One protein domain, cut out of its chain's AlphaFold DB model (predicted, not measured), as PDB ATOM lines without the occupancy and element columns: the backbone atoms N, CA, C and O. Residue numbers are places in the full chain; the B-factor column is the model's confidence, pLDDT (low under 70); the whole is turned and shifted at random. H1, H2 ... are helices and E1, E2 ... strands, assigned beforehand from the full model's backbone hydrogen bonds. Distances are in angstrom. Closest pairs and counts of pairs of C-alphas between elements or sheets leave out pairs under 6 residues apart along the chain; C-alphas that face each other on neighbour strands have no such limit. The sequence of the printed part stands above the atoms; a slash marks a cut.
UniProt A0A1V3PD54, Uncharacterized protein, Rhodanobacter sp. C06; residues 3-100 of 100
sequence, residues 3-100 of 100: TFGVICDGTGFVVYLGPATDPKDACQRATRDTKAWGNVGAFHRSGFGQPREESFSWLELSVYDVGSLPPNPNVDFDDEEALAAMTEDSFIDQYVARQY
ATOM      1  N   THR A   3     -24.883  35.369  -0.818       92.12
ATOM      2  CA  THR A   3     -23.740  34.541  -0.424       92.12
ATOM      3  C   THR A   3     -22.590  35.467  -0.054       92.12
ATOM      4  O   THR A   3     -22.200  36.311  -0.853       92.12
ATOM      5  N   PHE A   4     -22.052  35.297   1.147       93.25
ATOM      6  CA  PHE A   4     -20.890  36.028   1.629       93.25
ATOM      7  C   PHE A   4     -19.708  35.082   1.784       93.25
ATOM      8  O   PHE A   4     -19.880  33.936   2.206       93.25
ATOM      9  N   GLY A   5     -18.525  35.586   1.466       92.31
ATOM     10  CA  GLY A   5     -17.245  34.950   1.734       92.31
ATOM     11  C   GLY A   5     -16.558  35.631   2.911       92.31
ATOM     12  O   GLY A   5     -16.697  36.843   3.074       92.31
ATOM     13  N   VAL A   6     -15.837  34.875   3.738       91.44
ATOM     14  CA  VAL A   6     -14.991  35.447   4.794       91.44
ATOM     15  C   VAL A   6     -13.598  34.840   4.725       91.44
ATOM     16  O   VAL A   6     -13.461  33.613   4.750       91.44
ATOM     17  N   ILE A   7     -12.584  35.704   4.698       90.94
ATOM     18  CA  ILE A   7     -11.168  35.336   4.784       90.94
ATOM     19  C   ILE A   7     -10.634  35.719   6.159       90.94
ATOM     20  O   ILE A   7     -10.932  36.793   6.675       90.94
ATOM     21  N   CYS A   8      -9.831  34.840   6.754       87.88
ATOM     22  CA  CYS A   8      -9.034  35.164   7.930       87.88
ATOM     23  C   CYS A   8      -7.690  35.757   7.502       87.88
ATOM     24  O   CYS A   8      -6.780  35.011   7.133       87.88
ATOM     25  N   ASP A   9      -7.528  37.075   7.625       86.38
ATOM     26  CA  ASP A   9      -6.395  37.828   7.060       86.38
ATOM     27  C   ASP A   9      -5.032  37.336   7.572       86.38
ATOM     28  O   ASP A   9      -4.062  37.271   6.824       86.38
ATOM     29  N   GLY A  10      -4.960  36.902   8.837       79.19
ATOM     30  CA  GLY A  10      -3.726  36.363   9.424       79.19
ATOM     31  C   GLY A  10      -3.250  35.035   8.817       79.19
ATOM     32  O   GLY A  10      -2.109  34.640   9.038       79.19
ATOM     33  N   THR A  11      -4.113  34.343   8.069       80.88
ATOM     34  CA  THR A  11      -3.816  33.041   7.437       80.88
ATOM     35  C   THR A  11      -4.043  33.035   5.927       80.88
ATOM     36  O   THR A  11      -3.507  32.171   5.243       80.88
ATOM     37  N   GLY A  12      -4.833  33.976   5.403       83.56
ATOM     38  CA  GLY A  12      -5.310  33.973   4.021       83.56
ATOM     39  C   GLY A  12      -6.368  32.905   3.730       83.56
ATOM     40  O   GLY A  12      -6.736  32.725   2.576       83.56
ATOM     41  N   PHE A  13      -6.854  32.189   4.747       87.56
ATOM     42  CA  PHE A  13      -7.775  31.074   4.560       87.56
ATOM     43  C   PHE A  13      -9.228  31.507   4.463       87.56
ATOM     44  O   PHE A  13      -9.677  32.391   5.201       87.56
ATOM     45  N   VAL A  14      -9.980  30.798   3.624       87.88
ATOM     46  CA  VAL A  14     -11.434  30.899   3.562       87.88
ATOM     47  C   VAL A  14     -12.024  30.192   4.775       87.88
ATOM     48  O   VAL A  14     -11.786  29.014   5.031       87.88
ATOM     49  N   VAL A  15     -12.790  30.934   5.568       87.06
ATOM     50  CA  VAL A  15     -13.345  30.442   6.838       87.06
ATOM     51  C   VAL A  15     -14.869  30.366   6.824       87.06
ATOM     52  O   VAL A  15     -15.462  29.809   7.753       87.06
ATOM     53  N   TYR A  16     -15.497  30.901   5.772       90.38
ATOM     54  CA  TYR A  16     -16.938  30.882   5.542       90.38
ATOM     55  C   TYR A  16     -17.268  31.192   4.071       90.38
ATOM     56  O   TYR A  16     -16.664  32.095   3.491       90.38
ATOM     57  N   LEU A  17     -18.258  30.499   3.492       91.06
ATOM     58  CA  LEU A  17     -18.794  30.786   2.153       91.06
ATOM     59  C   LEU A  17     -20.290  30.455   2.058       91.06
ATOM     60  O   LEU A  17     -20.658  29.316   1.780       91.06
ATOM     61  N   GLY A  18     -21.195  31.406   2.307       91.25
ATOM     62  CA  GLY A  18     -22.634  31.107   2.251       91.25
ATOM     63  C   GLY A  18     -23.586  32.188   2.735       91.25
ATOM     64  O   GLY A  18     -23.208  33.353   2.845       91.25
ATOM     65  N   PRO A  19     -24.868  31.846   2.961       91.00
ATOM     66  CA  PRO A  19     -25.917  32.841   3.048       91.00
ATOM     67  C   PRO A  19     -25.896  33.567   4.391       91.00
ATOM     68  O   PRO A  19     -26.016  32.938   5.440       91.00
ATOM     69  N   ALA A  20     -25.826  34.893   4.350       89.19
ATOM     70  CA  ALA A  20     -25.969  35.742   5.530       89.19
ATOM     71  C   ALA A  20     -26.981  36.870   5.278       89.19
ATOM     72  O   ALA A  20     -27.366  37.152   4.133       89.19
ATOM     73  N   THR A  21     -27.474  37.481   6.355       89.50
ATOM     74  CA  THR A  21     -28.348  38.664   6.263       89.50
ATOM     75  C   THR A  21     -27.566  39.938   5.983       89.50
ATOM     76  O   THR A  21     -28.053  40.804   5.260       89.50
ATOM     77  N   ASP A  22     -26.358  40.026   6.530       89.19
ATOM     78  CA  ASP A  22     -25.457  41.168   6.455       89.19
ATOM     79  C   ASP A  22     -24.001  40.704   6.705       89.19
ATOM     80  O   ASP A  22     -23.786  39.562   7.128       89.19
ATOM     81  N   PRO A  23     -22.989  41.555   6.442       88.81
ATOM     82  CA  PRO A  23     -21.582  41.179   6.602       88.81
ATOM     83  C   PRO A  23     -21.214  40.769   8.035       88.81
ATOM     84  O   PRO A  23     -20.381  39.887   8.243       88.81
ATOM     85  N   LYS A  24     -21.876  41.355   9.039       85.81
ATOM     86  CA  LYS A  24     -21.652  41.015  10.443       85.81
ATOM     87  C   LYS A  24     -22.187  39.618  10.765       85.81
ATOM     88  O   LYS A  24     -21.490  38.868  11.442       85.81
ATOM     89  N   ASP A  25     -23.370  39.251  10.270       86.50
ATOM     90  CA  ASP A  25     -23.917  37.887  10.372       86.50
ATOM     91  C   ASP A  25     -22.980  36.866   9.699       86.50
ATOM     92  O   ASP A  25     -22.727  35.802  10.263       86.50
ATOM     93  N   ALA A  26     -22.375  37.209   8.554       87.56
ATOM     94  CA  ALA A  26     -21.375  36.354   7.905       87.56
ATOM     95  C   ALA A  26     -20.150  36.117   8.806       87.56
ATOM     96  O   ALA A  26     -19.750  34.972   9.013       87.56
ATOM     97  N   CYS A  27     -19.597  37.168   9.419       85.38
ATOM     98  CA  CYS A  27     -18.509  37.028  10.391       85.38
ATOM     99  C   CYS A  27     -18.911  36.243  11.642       85.38
ATOM    100  O   CYS A  27     -18.132  35.421  12.119       85.38
ATOM    101  N   GLN A  28     -20.122  36.456  12.159       82.00
ATOM    102  CA  GLN A  28     -20.629  35.722  13.317       82.00
ATOM    103  C   GLN A  28     -20.758  34.230  13.032       82.00
ATOM    104  O   GLN A  28     -20.471  33.435  13.918       82.00
ATOM    105  N   ARG A  29     -21.142  33.854  11.807       82.69
ATOM    106  CA  ARG A  29     -21.185  32.460  11.342       82.69
ATOM    107  C   ARG A  29     -19.806  31.904  11.001       82.69
ATOM    108  O   ARG A  29     -19.596  30.704  11.122       82.69
ATOM    109  N   ALA A  30     -18.868  32.748  10.577       80.56
ATOM    110  CA  ALA A  30     -17.472  32.361  10.407       80.56
ATOM    111  C   ALA A  30     -16.810  32.058  11.760       80.56
ATOM    112  O   ALA A  30     -15.991  31.154  11.865       80.56
ATOM    113  N   THR A  31     -17.170  32.776  12.823       76.31
ATOM    114  CA  THR A  31     -16.765  32.445  14.195       76.31
ATOM    115  C   THR A  31     -17.689  31.367  14.776       76.31
ATOM    116  O   THR A  31     -18.867  31.332  14.457       76.31
ATOM    117  N   ARG A  32     -17.204  30.448  15.624       64.94
ATOM    118  CA  ARG A  32     -17.978  29.280  16.129       64.94
ATOM    119  C   ARG A  32     -19.140  29.609  17.095       64.94
ATOM    120  O   ARG A  32     -19.412  28.847  18.019       64.94
ATOM    121  N   ASP A  33     -19.832  30.729  16.921       55.81
ATOM    122  CA  ASP A  33     -21.002  31.101  17.727       55.81
ATOM    123  C   ASP A  33     -22.264  30.298  17.327       55.81
ATOM    124  O   ASP A  33     -23.312  30.382  17.967       55.81
ATOM    125  N   THR A  34     -22.194  29.462  16.278       51.62
ATOM    126  CA  THR A  34     -23.333  28.655  15.809       51.62
ATOM    127  C   THR A  34     -22.968  27.197  15.478       51.62
ATOM    128  O   THR A  34     -21.804  26.821  15.376       51.62
ATOM    129  N   LYS A  35     -23.991  26.330  15.355       51.38
ATOM    130  CA  LYS A  35     -23.859  24.873  15.117       51.38
ATOM    131  C   LYS A  35     -23.489  24.491  13.670       51.38
ATOM    132  O   LYS A  35     -23.381  23.299  13.391       51.38
ATOM    133  N   ALA A  36     -23.323  25.452  12.760       55.75
ATOM    134  CA  ALA A  36     -22.890  25.212  11.387       55.75
ATOM    135  C   ALA A  36     -21.999  26.364  10.891       55.75
ATOM    136  O   ALA A  36     -22.400  27.523  10.941       55.75
ATOM    137  N   TRP A  37     -20.830  25.956  10.391       58.97
ATOM    138  CA  TRP A  37     -19.661  26.710   9.912       58.97
ATOM    139  C   TRP A  37     -18.916  27.506  10.967       58.97
ATOM    140  O   TRP A  37     -19.457  27.931  11.981       58.97
ATOM    141  N   GLY A  38     -17.609  27.555  10.735       55.12
ATOM    142  CA  GLY A  38     -16.616  28.126  11.617       55.12
ATOM    143  C   GLY A  38     -15.350  27.282  11.665       55.12
ATOM    144  O   GLY A  38     -15.256  26.318  12.434       55.12
ATOM    145  N   ASN A  39     -14.365  27.674  10.850       58.78
ATOM    146  CA  ASN A  39     -13.035  27.056  10.810       58.78
ATOM    147  C   ASN A  39     -11.986  27.817  11.644       58.78
ATOM    148  O   ASN A  39     -10.892  27.315  11.871       58.78
ATOM    149  N   VAL A  40     -12.323  28.988  12.199       59.50
ATOM    150  CA  VAL A  40     -11.410  29.804  13.036       59.50
ATOM    151  C   VAL A  40     -11.266  29.317  14.489       59.50
ATOM    152  O   VAL A  40     -10.862  30.069  15.367       59.50
ATOM    153  N   GLY A  41     -11.560  28.047  14.784       59.97
ATOM    154  CA  GLY A  41     -11.188  27.423  16.063       59.97
ATOM    155  C   GLY A  41     -11.695  28.147  17.325       59.97
ATOM    156  O   GLY A  41     -12.890  28.122  17.609       59.97
ATOM    157  N   ALA A  42     -10.774  28.718  18.114       57.28
ATOM    158  CA  ALA A  42     -11.012  29.298  19.447       57.28
ATOM    159  C   ALA A  42     -11.439  30.785  19.446       57.28
ATOM    160  O   ALA A  42     -11.566  31.400  20.507       57.28
ATOM    161  N   PHE A  43     -11.645  31.388  18.274       61.22
ATOM    162  CA  PHE A  43     -12.079  32.779  18.157       61.22
ATOM    163  C   PHE A  43     -13.612  32.837  18.124       61.22
ATOM    164  O   PHE A  43     -14.254  32.396  17.170       61.22
ATOM    165  N   HIS A  44     -14.203  33.336  19.214       55.66
ATOM    166  CA  HIS A  44     -15.623  33.129  19.529       55.66
ATOM    167  C   HIS A  44     -16.498  34.383  19.416       55.66
ATOM    168  O   HIS A  44     -17.710  34.279  19.570       55.66
ATOM    169  N   ARG A  45     -15.930  35.575  19.185       56.31
ATOM    170  CA  ARG A  45     -16.730  36.811  19.155       56.31
ATOM    171  C   ARG A  45     -16.240  37.785  18.098       56.31
ATOM    172  O   ARG A  45     -15.216  38.424  18.318       56.31
ATOM    173  N   SER A  46     -16.981  37.918  16.999       54.19
ATOM    174  CA  SER A  46     -16.766  38.954  15.985       54.19
ATOM    175  C   SER A  46     -17.360  40.300  16.434       54.19
ATOM    176  O   SER A  46     -18.555  40.395  16.736       54.19
ATOM    177  N   GLY A  47     -16.543  41.346  16.482       57.31
ATOM    178  CA  GLY A  47     -16.935  42.741  16.687       57.31
ATOM    179  C   GLY A  47     -16.589  43.597  15.466       57.31
ATOM    180  O   GLY A  47     -15.729  43.228  14.669       57.31
ATOM    181  N   PHE A  48     -17.267  44.741  15.321       48.53
ATOM    182  CA  PHE A  48     -16.814  45.805  14.416       48.53
ATOM    183  C   PHE A  48     -15.430  46.288  14.869       48.53
ATOM    184  O   PHE A  48     -15.177  46.337  16.072       48.53
ATOM    185  N   GLY A  49     -14.546  46.606  13.921       50.31
ATOM    186  CA  GLY A  49     -13.158  46.983  14.205       50.31
ATOM    187  C   GLY A  49     -12.952  48.139  15.210       50.31
ATOM    188  O   GLY A  49     -13.850  48.948  15.441       50.31
ATOM    189  N   GLN A  50     -11.696  48.222  15.700       49.97
ATOM    190  CA  GLN A  50     -11.066  49.113  16.718       49.97
ATOM    191  C   GLN A  50     -11.267  48.725  18.209       49.97
ATOM    192  O   GLN A  50     -12.360  48.298  18.561       49.97
ATOM    193  N   PRO A  51     -10.317  48.986  19.150       54.28
ATOM    194  CA  PRO A  51      -8.846  48.962  19.128       54.28
ATOM    195  C   PRO A  51      -8.272  47.648  19.730       54.28
ATOM    196  O   PRO A  51      -8.928  46.954  20.503       54.28
ATOM    197  N   ARG A  52      -7.022  47.301  19.391       62.97
ATOM    198  CA  ARG A  52      -6.344  46.073  19.852       62.97
ATOM    199  C   ARG A  52      -5.831  46.241  21.292       62.97
ATOM    200  O   ARG A  52      -4.744  46.769  21.493       62.97
ATOM    201  N   GLU A  53      -6.598  45.816  22.294       64.81
ATOM    202  CA  GLU A  53      -6.054  45.655  23.653       64.81
ATOM    203  C   GLU A  53      -4.983  44.547  23.639       64.81
ATOM    204  O   GLU A  53      -5.256  43.439  23.170       64.81
ATOM    205  N   GLU A  54      -3.781  44.829  24.158       62.72
ATOM    206  CA  GLU A  54      -2.630  43.899  24.145       62.72
ATOM    207  C   GLU A  54      -2.882  42.601  24.929       62.72
ATOM    208  O   GLU A  54      -2.229  41.587  24.694       62.72
ATOM    209  N   SER A  55      -3.851  42.613  25.845       67.94
ATOM    210  CA  SER A  55      -4.191  41.483  26.714       67.94
ATOM    211  C   SER A  55      -4.929  40.342  26.004       67.94
ATOM    212  O   SER A  55      -5.160  39.305  26.623       67.94
ATOM    213  N   PHE A  56      -5.340  40.523  24.744       64.38
ATOM    214  CA  PHE A  56      -6.138  39.545  24.004       64.38
ATOM    215  C   PHE A  56      -5.514  39.185  22.658       64.38
ATOM    216  O   PHE A  56      -4.845  39.995  22.018       64.38
ATOM    217  N   SER A  57      -5.790  37.962  22.204       68.00
ATOM    218  CA  SER A  57      -5.506  37.545  20.829       68.00
ATOM    219  C   SER A  57      -6.683  37.909  19.924       68.00
ATOM    220  O   SER A  57      -7.845  37.659  20.263       68.00
ATOM    221  N   TRP A  58      -6.369  38.487  18.766       74.88
ATOM    222  CA  TRP A  58      -7.336  38.998  17.794       74.88
ATOM    223  C   TRP A  58      -7.096  38.354  16.422       74.88
ATOM    224  O   TRP A  58      -5.946  38.182  16.024       74.88
ATOM    225  N   LEU A  59      -8.169  38.038  15.696       78.19
ATOM    226  CA  LEU A  59      -8.146  37.706  14.269       78.19
ATOM    227  C   LEU A  59      -8.860  38.786  13.477       78.19
ATOM    228  O   LEU A  59      -9.933  39.228  13.878       78.19
ATOM    229  N   GLU A  60      -8.297  39.153  12.338       86.25
ATOM    230  CA  GLU A  60      -8.952  40.016  11.359       86.25
ATOM    231  C   GLU A  60      -9.671  39.152  10.323       86.25
ATOM    232  O   GLU A  60      -9.145  38.130   9.872       86.25
ATOM    233  N   LEU A  61     -10.911  39.533  10.026       88.12
ATOM    234  CA  LEU A  61     -11.812  38.838   9.123       88.12
ATOM    235  C   LEU A  61     -12.291  39.815   8.051       88.12
ATOM    236  O   LEU A  61     -13.052  40.736   8.355       88.12
ATOM    237  N   SER A  62     -11.882  39.588   6.810       91.44
ATOM    238  CA  SER A  62     -12.367  40.336   5.649       91.44
ATOM    239  C   SER A  62     -13.608  39.662   5.078       91.44
ATOM    240  O   SER A  62     -13.622  38.444   4.893       91.44
ATOM    241  N   VAL A  63     -14.659  40.439   4.811       92.94
ATOM    242  CA  VAL A  63     -15.947  39.940   4.307       92.94
ATOM    243  C   VAL A  63     -16.186  40.414   2.883       92.94
ATOM    244  O   VAL A  63     -15.996  41.589   2.571       92.94
ATOM    245  N   TYR A  64     -16.678  39.505   2.046       94.50
ATOM    246  CA  TYR A  64     -16.854  39.698   0.610       94.50
ATOM    247  C   TYR A  64     -18.282  39.340   0.167       94.50
ATOM    248  O   TYR A  64     -18.853  38.362   0.658       94.50
ATOM    249  N   ASP A  65     -18.863  40.099  -0.769       94.12
ATOM    250  CA  ASP A  65     -20.146  39.785  -1.426       94.12
ATOM    251  C   ASP A  65     -19.865  38.926  -2.660       94.12
ATOM    252  O   ASP A  65     -19.634  39.425  -3.761       94.12
ATOM    253  N   VAL A  66     -19.874  37.610  -2.471       91.25
ATOM    254  CA  VAL A  66     -19.563  36.621  -3.511       91.25
ATOM    255  C   VAL A  66     -20.835  36.047  -4.124       91.25
ATOM    256  O   VAL A  66     -20.887  34.867  -4.446       91.25
ATOM    257  N   GLY A  67     -21.896  36.849  -4.265       83.69
ATOM    258  CA  GLY A  67     -23.243  36.410  -4.661       83.69
ATOM    259  C   GLY A  67     -23.370  35.567  -5.946       83.69
ATOM    260  O   GLY A  67     -24.454  35.048  -6.212       83.69
ATOM    261  N   SER A  68     -22.303  35.418  -6.732       84.19
ATOM    262  CA  SER A  68     -22.181  34.486  -7.859       84.19
ATOM    263  C   SER A  68     -21.876  33.038  -7.455       84.19
ATOM    264  O   SER A  68     -22.195  32.129  -8.221       84.19
ATOM    265  N   LEU A  69     -21.283  32.807  -6.281       88.88
ATOM    266  CA  LEU A  69     -20.903  31.482  -5.807       88.88
ATOM    267  C   LEU A  69     -22.028  30.795  -5.019       88.88
ATOM    268  O   LEU A  69     -22.724  31.428  -4.208       88.88
ATOM    269  N   PRO A  70     -22.205  29.475  -5.213       88.88
ATOM    270  CA  PRO A  70     -23.089  28.690  -4.371       88.88
ATOM    271  C   PRO A  70     -22.521  28.601  -2.941       88.88
ATOM    272  O   PRO A  70     -21.315  28.443  -2.763       88.88
ATOM    273  N   PRO A  71     -23.372  28.658  -1.903       88.69
ATOM    274  CA  PRO A  71     -22.942  28.404  -0.533       88.69
ATOM    275  C   PRO A  71     -22.273  27.036  -0.362       88.69
ATOM    276  O   PRO A  71     -22.863  26.024  -0.745       88.69
ATOM    277  N   ASN A  72     -21.111  26.991   0.290       88.12
ATOM    278  CA  ASN A  72     -20.391  25.755   0.581       88.12
ATOM    279  C   ASN A  72     -20.181  25.552   2.092       88.12
ATOM    280  O   ASN A  72     -19.378  26.255   2.710       88.12
ATOM    281  N   PRO A  73     -20.845  24.537   2.686       83.00
ATOM    282  CA  PRO A  73     -20.691  24.227   4.092       83.00
ATOM    283  C   PRO A  73     -19.406  23.650   4.599       83.00
ATOM    284  O   PRO A  73     -19.127  23.724   5.796       83.00
ATOM    285  N   ASN A  74     -18.648  23.081   3.694       82.88
ATOM    286  CA  ASN A  74     -17.369  22.502   4.004       82.88
ATOM    287  C   ASN A  74     -16.359  23.153   3.067       82.88
ATOM    288  O   ASN A  74     -15.620  22.447   2.396       82.88
ATOM    289  N   VAL A  75     -16.421  24.489   2.953       84.62
ATOM    290  CA  VAL A  75     -15.450  25.253   2.171       84.62
ATOM    291  C   VAL A  75     -14.059  24.945   2.702       84.62
ATOM    292  O   VAL A  75     -13.808  25.043   3.911       84.62
ATOM    293  N   ASP A  76     -13.197  24.499   1.798       83.19
ATOM    294  CA  ASP A  76     -11.813  24.219   2.130       83.19
ATOM    295  C   ASP A  76     -11.091  25.542   2.400       83.19
ATOM    296  O   ASP A  76     -11.446  26.601   1.876       83.19
ATOM    297  N   PHE A  77     -10.092  25.506   3.280       80.94
ATOM    298  CA  PHE A  77      -9.389  26.720   3.703       80.94
ATOM    299  C   PHE A  77      -8.639  27.395   2.543       80.94
ATOM    300  O   PHE A  77      -8.396  28.599   2.594       80.94
ATOM    301  N   ASP A  78      -8.296  26.631   1.511       81.69
ATOM    302  CA  ASP A  78      -7.598  27.027   0.291       81.69
ATOM    303  C   ASP A  78      -8.477  26.884  -0.963       81.69
ATOM    304  O   ASP A  78      -7.946  26.771  -2.065       81.69
ATOM    305  N   ASP A  79      -9.807  26.905  -0.806       86.81
ATOM    306  CA  ASP A  79     -10.757  26.820  -1.919       86.81
ATOM    307  C   ASP A  79     -10.463  27.914  -2.967       86.81
ATOM    308  O   ASP A  79     -10.740  29.102  -2.769       86.81
ATOM    309  N   GLU A  80      -9.852  27.501  -4.082       88.88
ATOM    310  CA  GLU A  80      -9.377  28.401  -5.136       88.88
ATOM    311  C   GLU A  80     -10.530  29.162  -5.796       88.88
ATOM    312  O   GLU A  80     -10.364  30.319  -6.185       88.88
ATOM    313  N   GLU A  81     -11.704  28.537  -5.911       90.56
ATOM    314  CA  GLU A  81     -12.886  29.153  -6.513       90.56
ATOM    315  C   GLU A  81     -13.432  30.254  -5.597       90.56
ATOM    316  O   GLU A  81     -13.716  31.369  -6.046       90.56
ATOM    317  N   ALA A  82     -13.499  29.969  -4.296       88.69
ATOM    318  CA  ALA A  82     -13.881  30.935  -3.281       88.69
ATOM    319  C   ALA A  82     -12.902  32.118  -3.229       88.69
ATOM    320  O   ALA A  82     -13.334  33.271  -3.256       88.69
ATOM    321  N   LEU A  83     -11.591  31.854  -3.222       89.19
ATOM    322  CA  LEU A  83     -10.557  32.893  -3.232       89.19
ATOM    323  C   LEU A  83     -10.597  33.743  -4.508       89.19
ATOM    324  O   LEU A  83     -10.463  34.963  -4.433       89.19
ATOM    325  N   ALA A  84     -10.835  33.133  -5.672       91.38
ATOM    326  CA  ALA A  84     -10.957  33.854  -6.936       91.38
ATOM    327  C   ALA A  84     -12.168  34.802  -6.968       91.38
ATOM    328  O   ALA A  84     -12.131  35.818  -7.662       91.38
ATOM    329  N   ALA A  85     -13.234  34.491  -6.225       90.81
ATOM    330  CA  ALA A  85     -14.392  35.367  -6.090       90.81
ATOM    331  C   ALA A  85     -14.211  36.471  -5.035       90.81
ATOM    332  O   ALA A  85     -14.899  37.486  -5.118       90.81
ATOM    333  N   MET A  86     -13.310  36.295  -4.062       91.31
ATOM    334  CA  MET A  86     -13.048  37.240  -2.968       91.31
ATOM    335  C   MET A  86     -11.958  38.257  -3.343       91.31
ATOM    336  O   MET A  86     -10.854  38.265  -2.802       91.31
ATOM    337  N   THR A  87     -12.279  39.128  -4.296       91.00
ATOM    338  CA  THR A  87     -11.399  40.204  -4.783       91.00
ATOM    339  C   THR A  87     -11.696  41.551  -4.117       91.00
ATOM    340  O   THR A  87     -12.717  41.705  -3.443       91.00
ATOM    341  N   GLU A  88     -10.849  42.559  -4.358       88.38
ATOM    342  CA  GLU A  88     -11.071  43.945  -3.902       88.38
ATOM    343  C   GLU A  88     -12.428  44.518  -4.352       88.38
ATOM    344  O   GLU A  88     -13.052  45.260  -3.600       88.38
ATOM    345  N   ASP A  89     -12.930  44.124  -5.527       91.00
ATOM    346  CA  ASP A  89     -14.233  44.576  -6.044       91.00
ATOM    347  C   ASP A  89     -15.424  43.990  -5.270       91.00
ATOM    348  O   ASP A  89     -16.515  44.561  -5.258       91.00
ATOM    349  N   SER A  90     -15.224  42.829  -4.644       91.81
ATOM    350  CA  SER A  90     -16.240  42.140  -3.843       91.81
ATOM    351  C   SER A  90     -16.112  42.429  -2.348       91.81
ATOM    352  O   SER A  90     -16.991  42.042  -1.578       91.81
ATOM    353  N   PHE A  91     -15.033  43.097  -1.925       93.06
ATOM    354  CA  PHE A  91     -14.792  43.429  -0.527       93.06
ATOM    355  C   PHE A  91     -15.880  44.366   0.000       93.06
ATOM    356  O   PHE A  91     -16.217  45.376  -0.619       93.06
ATOM    357  N   ILE A  92     -16.418  44.033   1.170       91.25
ATOM    358  CA  ILE A  92     -17.461  44.822   1.819       91.25
ATOM    359  C   ILE A  92     -16.898  45.562   3.023       91.25
ATOM    360  O   ILE A  92     -17.096  46.769   3.151       91.25
ATOM    361  N   ASP A  93     -16.288  44.820   3.950       89.75
ATOM    362  CA  ASP A  93     -15.964  45.322   5.283       89.75
ATOM    363  C   ASP A  93     -15.011  44.368   6.028       89.75
ATOM    364  O   ASP A  93     -14.857  43.202   5.649       89.75
ATOM    365  N   GLN A  94     -14.401  44.857   7.109       88.25
ATOM    366  CA  GLN A  94     -13.467  44.108   7.950       88.25
ATOM    367  C   GLN A  94     -13.934  44.074   9.410       88.25
ATOM    368  O   GLN A  94     -14.310  45.086  10.008       88.25
ATOM    369  N   TYR A  95     -13.848  42.895  10.017       86.00
ATOM    370  CA  TYR A  95     -14.240  42.638  11.400       86.00
ATOM    371  C   TYR A  95     -13.087  42.033  12.191       86.00
ATOM    372  O   TYR A  95     -12.138  41.490  11.631       86.00
ATOM    373  N   VAL A  96     -13.187  42.088  13.519       81.00
ATOM    374  CA  VAL A  96     -12.215  41.456  14.417       81.00
ATOM    375  C   VAL A  96     -12.882  40.384  15.262       81.00
ATOM    376  O   VAL A  96     -13.931  40.626  15.855       81.00
ATOM    377  N   ALA A  97     -12.277  39.203  15.354       76.25
ATOM    378  CA  ALA A  97     -12.691  38.143  16.262       76.25
ATOM    379  C   ALA A  97     -11.719  38.019  17.443       76.25
ATOM    380  O   ALA A  97     -10.507  38.035  17.256       76.25
ATOM    381  N   ARG A  98     -12.239  37.880  18.668       74.00
ATOM    382  CA  ARG A  98     -11.424  37.749  19.891       74.00
ATOM    383  C   ARG A  98     -11.358  36.308  20.405       74.00
ATOM    384  O   ARG A  98     -12.384  35.622  20.428       74.00
ATOM    385  N   GLN A  99     -10.185  35.899  20.896       68.62
ATOM    386  CA  GLN A  99      -9.983  34.705  21.726       68.62
ATOM    387  C   GLN A  99      -9.831  35.099  23.209       68.62
ATOM    388  O   GLN A  99      -9.211  36.120  23.520       68.62
ATOM    389  N   TYR A 100     -10.431  34.305  24.101       58.31
ATOM    390  CA  TYR A 100     -10.262  34.398  25.557       58.31
ATOM    391  C   TYR A 100      -9.197  33.426  26.058       58.31
ATOM    392  O   TYR A 100      -9.100  32.322  25.472       58.31
TER     393      TYR A 100
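What this domain is: This is residues 3 to 100 of the 100 residues of an uncharacterized protein of Rhodanobacter sp. C06 (UniProt A0A1V3PD54). One antiparallel sheet of five strands is curled like part of a barrel round the short helix H1, which sits inside the curve. A second short helix, H2, covers part of the opposite face of the sheet, over E1, and the long strands E4 and E5 run side by side. The 98 printed residues hold, in chain order, E1, E2, H1, E3, E4, H2 and E5; across the sheet the order is E2, E1, E4, E5, E3. The class is mixed, helices and strands, with 14 residues in helices and 36 in strands. The whole is compact, with a radius of gyration of the C-alphas of 12.3 A and spans of 39 by 28 by 24 A.

How they stand to each other: E1, residues 3 to 8, and E2, residues 13 to 20, form an antiparallel hairpin; N 6 and O 16 are 2.9 A apart, within hydrogen-bond range. E1's other neighbour is E4, residues 57 to 65, antiparallel at 149 degrees, with N 7 and O 62 at 2.9 A. E4 is antiparallel to E5, residues 91 to 99, with N 61 and O 95 at 2.8 A. E5 is antiparallel to the edge strand E3, residues 45 to 48, with N 47 and O 96 at 2.8 A. The other edge strand is E2, and E2 and E3 are apart. The sheet is strongly twisted and curls round H1, residues 23 to 30. The closest C-alphas of H1 and E2 are those of Tyr 16 and Ala 30, 5.1 A; those of H1 and E3 are Gln 28 and Ser 46, 5.7 A. H2, residues 80 to 85, is on the opposite face, over E1, at a height over the sheet of 9.0 A. It runs slantwise to the strands, but only just, at 59 degrees to E1 on the local plane. The closest C-alphas of H2 and E2 are those of Val 14 and Leu 83, 7.1 A. In H1 and H2 every O i to N i+4 pair is within hydrogen-bond range.

Where its parts are: E1 begins at C-alpha 3, (-23.740, 34.541, -0.424), and is 16.9 A long; E2 is 18.8 A. H1 begins at C-alpha 23, (-21.582, 41.179, 6.602). E4 is 26.7 A long. E5 is 24.4 A long and ends at C-alpha 99, (-9.983, 34.705, 21.726).

The domain as a whole: The C-alphas farthest apart, those of Ser 55 and Ser 68, are 39.6 A apart. The printed part has no cut. The links H1 to E3 and E4 to H2 are long, 14 residues each. Mean pLDDT of the printed part is 78.9; residues 32 to 57 and 99 to 100 are under 70.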